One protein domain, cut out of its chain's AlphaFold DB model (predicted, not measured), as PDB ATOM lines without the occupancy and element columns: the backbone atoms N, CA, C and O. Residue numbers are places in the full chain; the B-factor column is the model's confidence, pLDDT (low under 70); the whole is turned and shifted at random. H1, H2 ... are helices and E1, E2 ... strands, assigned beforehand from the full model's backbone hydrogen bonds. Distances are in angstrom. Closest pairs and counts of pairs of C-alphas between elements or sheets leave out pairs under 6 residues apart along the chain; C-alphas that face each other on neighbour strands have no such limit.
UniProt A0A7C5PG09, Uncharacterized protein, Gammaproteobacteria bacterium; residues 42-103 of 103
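What this domain is: This is residues 42 to 103 of the 103 residues of an uncharacterized protein of Gammaproteobacteria bacterium (UniProt A0A7C5PG09). The longest helix, H2, runs through the middle of a loose model; a strand hairpin, E1 and E2, comes up to it slantwise with E1, while E2 stays apart from it, and the short helix H1 lies between the hairpin and H2 along the chain. From the other end of H2 a tail, residues 89 to 103, sticks out and holds the tiny helix H3. The printed part has 62 residues, with two named strands and three named helices in the order E1, E2, H1, H2, H3; E1 and E2 make an antiparallel two-stranded sheet, the class is mixed, helices and strands, and the whole is loose, with a radius of gyration of the C-alphas of 14.5 A and spans of 42 by 29 by 17 A.

Where its parts are: E1, residues 44 to 48, begins at C-alpha 44 (165.180, 139.069, 174.907) and is 12.6 A long. E2 is residues 54 to 58, 13.0 A; H1, 61 to 68, 10.3 A; H2, 73 to 88, 22.2 A; H3, 95 to 98, 5.4 A, ending at C-alpha 98 (183.786, 145.132, 200.917).

How they stand to each other: The hairpin's antiparallel strands stand at 153 degrees, with N 47 and O 55 2.8 A apart, within hydrogen-bond range. The closest C-alphas of E1 and H2, Val 47 and Val 80, are 7.9 A apart. H1 and H2 meet only through their link; H3 is apart from H2. In H1 and H2 every O i to N i+4 pair is within hydrogen-bond range; H3 is too short for one.

The domain as a whole: The farthest C-alphas, Ala 42 and Gly 103, are 44.1 A apart. The printed part has no cut and no long link. Mean pLDDT of the printed part is 70.5; residues 42 to 47 and 90 to 103 are among those under 70.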
ATOM      1  N   ALA A  42     165.506 138.081 168.221       43.84
ATOM      2  CA  ALA A  42     165.081 139.057 169.218       43.84
ATOM      3  C   ALA A  42     165.805 138.694 170.513       43.84
ATOM      4  O   ALA A  42     165.411 137.752 171.196       43.84
ATOM      5  N   ALA A  43     166.882 139.406 170.833       52.06
ATOM      6  CA  ALA A  43     167.690 139.171 172.022       52.06
ATOM      7  C   ALA A  43     166.959 139.613 173.309       52.06
ATOM      8  O   ALA A  43     167.349 140.558 173.994       52.06
ATOM      9  N   GLY A  44     165.836 138.966 173.615       50.34
ATOM     10  CA  GLY A  44     165.180 139.069 174.907       50.34
ATOM     11  C   GLY A  44     165.943 138.212 175.904       50.34
ATOM     12  O   GLY A  44     165.853 136.986 175.859       50.34
ATOM     13  N   ILE A  45     166.688 138.840 176.812       64.12
ATOM     14  CA  ILE A  45     167.321 138.108 177.909       64.12
ATOM     15  C   ILE A  45     166.214 137.772 178.902       64.12
ATOM     16  O   ILE A  45     165.549 138.669 179.423       64.12
ATOM     17  N   THR A  46     166.004 136.481 179.147       64.00
ATOM     18  CA  THR A  46     165.129 136.032 180.231       64.00
ATOM     19  C   THR A  46     165.974 135.894 181.481       64.00
ATOM     20  O   THR A  46     166.901 135.089 181.517       64.00
ATOM     21  N   VAL A  47     165.655 136.678 182.498       68.44
ATOM     22  CA  VAL A  47     166.332 136.656 183.788       68.44
ATOM     23  C   VAL A  47     165.373 136.083 184.815       68.44
ATOM     24  O   VAL A  47     164.244 136.557 184.926       68.44
ATOM     25  N   GLN A  48     165.811 135.072 185.556       70.38
ATOM     26  CA  GLN A  48     165.055 134.547 186.686       70.38
ATOM     27  C   GLN A  48     165.502 135.255 187.965       70.38
ATOM     28  O   GLN A  48     166.684 135.245 188.302       70.38
ATOM     29  N   LEU A  49     164.547 135.871 188.653       73.50
ATOM     30  CA  LEU A  49     164.728 136.492 189.959       73.50
ATOM     31  C   LEU A  49     164.636 135.436 191.073       73.50
ATOM     32  O   LEU A  49     164.049 134.364 190.890       73.50
ATOM     33  N   ALA A  50     165.191 135.735 192.249       68.12
ATOM     34  CA  ALA A  50     165.189 134.840 193.407       68.12
ATOM     35  C   ALA A  50     163.777 134.559 193.950       68.12
ATOM     36  O   ALA A  50     163.554 133.547 194.616       68.12
ATOM     37  N   ASP A  51     162.808 135.426 193.643       67.44
ATOM     38  CA  ASP A  51     161.388 135.214 193.940       67.44
ATOM     39  C   ASP A  51     160.695 134.220 192.980       67.44
ATOM     40  O   ASP A  51     159.514 133.906 193.152       67.44
ATOM     41  N   GLY A  52     161.429 133.696 191.991       66.81
ATOM     42  CA  GLY A  52     160.944 132.756 190.983       66.81
ATOM     43  C   GLY A  52     160.229 133.417 189.803       66.81
ATOM     44  O   GLY A  52     159.715 132.707 188.935       66.81
ATOM     45  N   SER A  53     160.177 134.751 189.747       71.12
ATOM     46  CA  SER A  53     159.639 135.475 188.601       71.12
ATOM     47  C   SER A  53     160.659 135.562 187.464       71.12
ATOM     48  O   SER A  53     161.865 135.653 187.679       71.12
ATOM     49  N   ASN A  54     160.163 135.515 186.226       72.62
ATOM     50  CA  ASN A  54     160.989 135.687 185.035       72.62
ATOM     51  C   ASN A  54     160.755 137.086 184.465       72.62
ATOM     52  O   ASN A  54     159.621 137.451 184.139       72.62
ATOM     53  N   VAL A  55     161.830 137.851 184.310       71.06
ATOM     54  CA  VAL A  55     161.821 139.183 183.711       71.06
ATOM     55  C   VAL A  55     162.470 139.114 182.337       71.06
ATOM     56  O   VAL A  55     163.556 138.564 182.174       71.06
ATOM     57  N   TYR A  56     161.805 139.702 181.347       67.12
ATOM     58  CA  TYR A  56     162.346 139.849 180.003       67.12
ATOM     59  C   TYR A  56     162.975 141.230 179.854       67.12
ATOM     60  O   TYR A  56     162.275 142.244 179.887       67.12
ATOM     61  N   ALA A  57     164.291 141.271 179.672       69.06
ATOM     62  CA  ALA A  57     165.004 142.488 179.322       69.06
ATOM     63  C   ALA A  57     165.170 142.557 177.801       69.06
ATOM     64  O   ALA A  57     165.740 141.653 177.188       69.06
ATOM     65  N   GLN A  58     164.674 143.634 177.191       65.25
ATOM     66  CA  GLN A  58     164.991 143.935 175.797       65.25
ATOM     67  C   GLN A  58     166.381 144.554 175.728       65.25
ATOM     68  O   GLN A  58     166.626 145.608 176.319       65.25
ATOM     69  N   VAL A  59     167.274 143.903 174.991       70.38
ATOM     70  CA  VAL A  59     168.591 144.440 174.657       70.38
ATOM     71  C   VAL A  59     168.658 144.647 173.154       70.38
ATOM     72  O   VAL A  59     168.125 143.857 172.377       70.38
ATOM     73  N   ASP A  60     169.302 145.740 172.753       74.19
ATOM     74  CA  ASP A  60     169.557 146.021 171.349       74.19
ATOM     75  C   ASP A  60     170.379 144.870 170.724       74.19
ATOM     76  O   ASP A  60     171.457 144.550 171.239       74.19
ATOM     77  N   PRO A  61     169.907 144.239 169.632       69.31
ATOM     78  CA  PRO A  61     170.602 143.113 169.012       69.31
ATOM     79  C   PRO A  61     172.028 143.442 168.547       69.31
ATOM     80  O   PRO A  61     172.911 142.594 168.648       69.31
ATOM     81  N   GLN A  62     172.294 144.677 168.103       75.62
ATOM     82  CA  GLN A  62     173.636 145.109 167.693       75.62
ATOM     83  C   GLN A  62     174.559 145.256 168.906       75.62
ATOM     84  O   GLN A  62     175.763 145.000 168.827       75.62
ATOM     85  N   LEU A  63     174.015 145.682 170.049       79.81
ATOM     86  CA  LEU A  63     174.768 145.718 171.297       79.81
ATOM     87  C   LEU A  63     175.075 144.305 171.793       79.81
ATOM     88  O   LEU A  63     176.231 144.047 172.126       79.81
ATOM     89  N   LEU A  64     174.088 143.403 171.808       77.06
ATOM     90  CA  LEU A  64     174.318 142.029 172.250       77.06
ATOM     91  C   LEU A  64     175.317 141.316 171.334       77.06
ATOM     92  O   LEU A  64     176.258 140.717 171.842       77.06
ATOM     93  N   GLY A  65     175.192 141.462 170.013       76.69
ATOM     94  CA  GLY A  65     176.142 140.885 169.060       76.69
ATOM     95  C   GLY A  65     177.585 141.330 169.322       76.69
ATOM     96  O   GLY A  65     178.491 140.505 169.361       76.69
ATOM     97  N   ARG A  66     177.813 142.619 169.617       83.56
ATOM     98  CA  ARG A  66     179.152 143.111 170.002       83.56
ATOM     99  C   ARG A  66     179.657 142.532 171.323       83.56
ATOM    100  O   ARG A  66     180.862 142.369 171.479       83.56
ATOM    101  N   ILE A  67     178.769 142.250 172.275       81.69
ATOM    102  CA  ILE A  67     179.144 141.622 173.550       81.69
ATOM    103  C   ILE A  67     179.526 140.155 173.322       81.69
ATOM    104  O   ILE A  67     180.558 139.723 173.827       81.69
ATOM    105  N   MET A  68     178.748 139.424 172.521       78.75
ATOM    106  CA  MET A  68     178.986 138.006 172.210       78.75
ATOM    107  C   MET A  68     180.268 137.770 171.390       78.75
ATOM    108  O   MET A  68     180.809 136.672 171.404       78.75
ATOM    109  N   GLN A  69     180.820 138.800 170.736       81.88
ATOM    110  CA  GLN A  69     182.156 138.736 170.116       81.88
ATOM    111  C   GLN A  69     183.307 138.652 171.133       81.88
ATOM    112  O   GLN A  69     184.428 138.309 170.759       81.88
ATOM    113  N   VAL A  70     183.065 139.024 172.392       85.31
ATOM    114  CA  VAL A  70     184.099 139.128 173.435       85.31
ATOM    115  C   VAL A  70     183.833 138.183 174.602       85.31
ATOM    116  O   VAL A  70     184.784 137.661 175.176       85.31
ATOM    117  N   LEU A  71     182.565 137.992 174.964       79.06
ATOM    118  CA  LEU A  71     182.136 137.159 176.083       79.06
ATOM    119  C   LEU A  71     181.332 135.971 175.579       79.06
ATOM    120  O   LEU A  71     180.458 136.134 174.724       79.06
ATOM    121  N   SER A  72     181.562 134.805 176.180       79.44
ATOM    122  CA  SER A  72     180.670 133.670 175.963       79.44
ATOM    123  C   SER A  72     179.284 133.932 176.580       79.44
ATOM    124  O   SER A  72     179.145 134.751 177.503       79.44
ATOM    125  N   PRO A  73     178.236 133.221 176.125       73.25
ATOM    126  CA  PRO A  73     176.915 133.289 176.742       73.25
ATOM    127  C   PRO A  73     176.940 133.004 178.251       73.25
ATOM    128  O   PRO A  73     176.203 133.631 179.015       73.25
ATOM    129  N   GLU A  74     177.794 132.090 178.715       75.56
ATOM    130  CA  GLU A  74     177.946 131.752 180.134       75.56
ATOM    131  C   GLU A  74     178.558 132.902 180.936       75.56
ATOM    132  O   GLU A  74     178.053 133.235 182.009       75.56
ATOM    133  N   GLU A  75     179.621 133.531 180.428       78.31
ATOM    134  CA  GLU A  75     180.266 134.677 181.082       78.31
ATOM    135  C   GLU A  75     179.309 135.864 181.177       78.31
ATOM    136  O   GLU A  75     179.194 136.513 182.218       78.31
ATOM    137  N   PHE A  76     178.556 136.115 180.108       82.38
ATOM    138  CA  PHE A  76     177.542 137.156 180.107       82.38
ATOM    139  C   PHE A  76     176.415 136.863 181.109       82.38
ATOM    140  O   PHE A  76     176.020 137.753 181.862       82.38
ATOM    141  N   ASN A  77     175.958 135.609 181.204       78.06
ATOM    142  CA  ASN A  77     175.000 135.196 182.234       78.06
ATOM    143  C   ASN A  77     175.543 135.406 183.656       78.06
ATOM    144  O   ASN A  77     174.794 135.839 184.530       78.06
ATOM    145  N   GLN A  78     176.832 135.156 183.908       82.44
ATOM    146  CA  GLN A  78     177.441 135.438 185.215       82.44
ATOM    147  C   GLN A  78     177.375 136.929 185.564       82.44
ATOM    148  O   GLN A  78     177.040 137.278 186.696       82.44
ATOM    149  N   VAL A  79     177.639 137.810 184.591       83.25
ATOM    150  CA  VAL A  79     177.521 139.266 184.777       83.25
ATOM    151  C   VAL A  79     176.079 139.659 185.093       83.25
ATOM    152  O   VAL A  79     175.843 140.407 186.041       83.25
ATOM    153  N   VAL A  80     175.111 139.139 184.335       83.06
ATOM    154  CA  VAL A  80     173.685 139.416 184.559       83.06
ATOM    155  C   VAL A  80     173.252 138.945 185.949       83.06
ATOM    156  O   VAL A  80     172.656 139.726 186.688       83.06
ATOM    157  N   ASN A  81     173.618 137.727 186.350       80.88
ATOM    158  CA  ASN A  81     173.278 137.181 187.665       80.88
ATOM    159  C   ASN A  81     173.881 137.998 188.814       80.88
ATOM    160  O   ASN A  81     173.193 138.263 189.796       80.88
ATOM    161  N   ALA A  82     175.124 138.469 188.681       83.81
ATOM    162  CA  ALA A  82     175.742 139.333 189.687       83.81
ATOM    163  C   ALA A  82     175.012 140.683 189.828       83.81
ATOM    164  O   ALA A  82     174.896 141.219 190.933       83.81
ATOM    165  N   ILE A  83     174.504 141.241 188.722       82.94
ATOM    166  CA  ILE A  83     173.692 142.468 188.741       82.94
ATOM    167  C   ILE A  83     172.352 142.205 189.433       82.94
ATOM    168  O   ILE A  83     171.946 143.003 190.276       82.94
ATOM    169  N   VAL A  84     171.684 141.097 189.106       82.62
ATOM    170  CA  VAL A  84     170.413 140.691 189.728       82.62
ATOM    171  C   VAL A  84     170.579 140.533 191.231       82.62
ATOM    172  O   VAL A  84     169.856 141.170 191.989       82.62
ATOM    173  N   GLU A  85     171.592 139.784 191.664       80.25
ATOM    174  CA  GLU A  85     171.879 139.570 193.082       80.25
ATOM    175  C   GLU A  85     172.115 140.896 193.819       80.25
ATOM    176  O   GLU A  85     171.612 141.084 194.927       80.25
ATOM    177  N   ALA A  86     172.826 141.843 193.198       80.62
ATOM    178  CA  ALA A  86     173.072 143.163 193.774       80.62
ATOM    179  C   ALA A  86     171.811 144.044 193.843       80.62
ATOM    180  O   ALA A  86     171.696 144.871 194.750       80.62
ATOM    181  N   VAL A  87     170.882 143.895 192.894       80.94
ATOM    182  CA  VAL A  87     169.588 144.597 192.893       80.94
ATOM    183  C   VAL A  87     168.643 144.002 193.938       80.94
ATOM    184  O   VAL A  87     167.956 144.752 194.629       80.94
ATOM    185  N   GLU A  88     168.624 142.677 194.079       78.19
ATOM    186  CA  GLU A  88     167.787 141.961 195.049       78.19
ATOM    187  C   GLU A  88     168.312 142.080 196.484       78.19
ATOM    188  O   GLU A  88     167.528 142.170 197.429       78.19
ATOM    189  N   ASN A  89     169.634 142.144 196.652       76.50
ATOM    190  CA  ASN A  89     170.311 142.332 197.933       76.50
ATOM    191  C   ASN A  89     171.134 143.628 197.906       76.50
ATOM    192  O   ASN A  89     172.369 143.580 197.856       76.50
ATOM    193  N   PRO A  90     170.479 144.804 197.941       66.94
ATOM    194  CA  PRO A  90     171.167 146.082 197.860       66.94
ATOM    195  C   PRO A  90     172.035 146.300 199.102       66.94
ATOM    196  O   PRO A  90     171.576 146.742 200.157       66.94
ATOM    197  N   ASP A  91     173.326 146.004 198.980       64.38
ATOM    198  CA  ASP A  91     174.310 146.328 200.004       64.38
ATOM    199  C   ASP A  91     174.717 147.800 199.862       64.38
ATOM    200  O   ASP A  91     175.497 148.172 198.983       64.38
ATOM    201  N   ALA A  92     174.184 148.648 200.744       62.25
ATOM    202  CA  ALA A  92     174.472 150.083 200.799       62.25
ATOM    203  C   ALA A  92     175.936 150.416 201.169       62.25
ATOM    204  O   ALA A  92     176.317 151.591 201.210       62.25
ATOM    205  N   ARG A  93     176.775 149.412 201.457       58.78
ATOM    206  CA  ARG A  93     178.209 149.600 201.695       58.78
ATOM    207  C   ARG A  93     178.948 149.793 200.370       58.78
ATOM    208  O   ARG A  93     178.813 149.011 199.429       58.78
ATOM    209  N   SER A  94     179.785 150.828 200.324       58.00
ATOM    210  CA  SER A  94     180.645 151.131 199.176       58.00
ATOM    211  C   SER A  94     181.535 149.934 198.792       58.00
ATOM    212  O   SER A  94     182.011 149.206 199.663       58.00
ATOM    213  N   LEU A  95     181.801 149.732 197.492       59.81
ATOM    214  CA  LEU A  95     182.678 148.653 196.990       59.81
ATOM    215  C   LEU A  95     184.047 148.639 197.702       59.81
ATOM    216  O   LEU A  95     184.590 147.578 198.009       59.81
ATOM    217  N   CYS A  96     184.558 149.821 198.057       59.12
ATOM    218  CA  CYS A  96     185.801 149.997 198.806       59.12
ATOM    219  C   CYS A  96     185.761 149.449 200.245       59.12
ATOM    220  O   CYS A  96     186.813 149.140 200.798       59.12
ATOM    221  N   GLN A  97     184.583 149.330 200.867       56.41
ATOM    222  CA  GLN A  97     184.430 148.721 202.192       56.41
ATOM    223  C   GLN A  97     184.419 147.192 202.125       56.41
ATOM    224  O   GLN A  97     185.023 146.559 202.983       56.41
ATOM    225  N   ARG A  98     183.830 146.596 201.081       57.34
ATOM    226  CA  ARG A  98     183.786 145.132 200.917       57.34
ATOM    227  C   ARG A  98     185.158 144.504 200.654       57.34
ATOM    228  O   ARG A  98     185.435 143.440 201.185       57.34
ATOM    229  N   MET A  99     186.045 145.170 199.908       57.25
ATOM    230  CA  MET A  99     187.407 144.657 199.664       57.25
ATOM    231  C   MET A  99     188.305 144.666 200.915       57.25
ATOM    232  O   MET A  99     189.343 144.011 200.918       57.25
ATOM    233  N   ARG A 100     187.943 145.423 201.959       55.44
ATOM    234  CA  ARG A 100     188.772 145.613 203.160       55.44
ATOM    235  C   ARG A 100     188.560 144.548 204.239       55.44
ATOM    236  O   ARG A 100     189.463 144.366 205.043       55.44
ATOM    237  N   ASP A 101     187.418 143.862 204.230       53.75
ATOM    238  CA  ASP A 101     187.069 142.832 205.225       53.75
ATOM    239  C   ASP A 101     187.448 141.402 204.784       53.75
ATOM    240  O   ASP A 101     187.371 140.476 205.584       53.75
ATOM    241  N   SER A 102     187.885 141.208 203.533       55.19
ATOM    242  CA  SER A 102     188.331 139.907 202.996       55.19
ATOM    243  C   SER A 102     189.847 139.663 203.128       55.19
ATOM    244  O   SER A 102     190.388 138.826 202.404       55.19
ATOM    245  N   GLY A 103     190.536 140.434 203.979       42.53
ATOM    246  CA  GLY A 103     191.992 140.401 204.181       42.53
ATOM    247  C   GLY A 103     192.421 139.756 205.488       42.53
ATOM    248  O   GLY A 103     191.709 139.945 206.499       42.53
TER     249      GLY A 103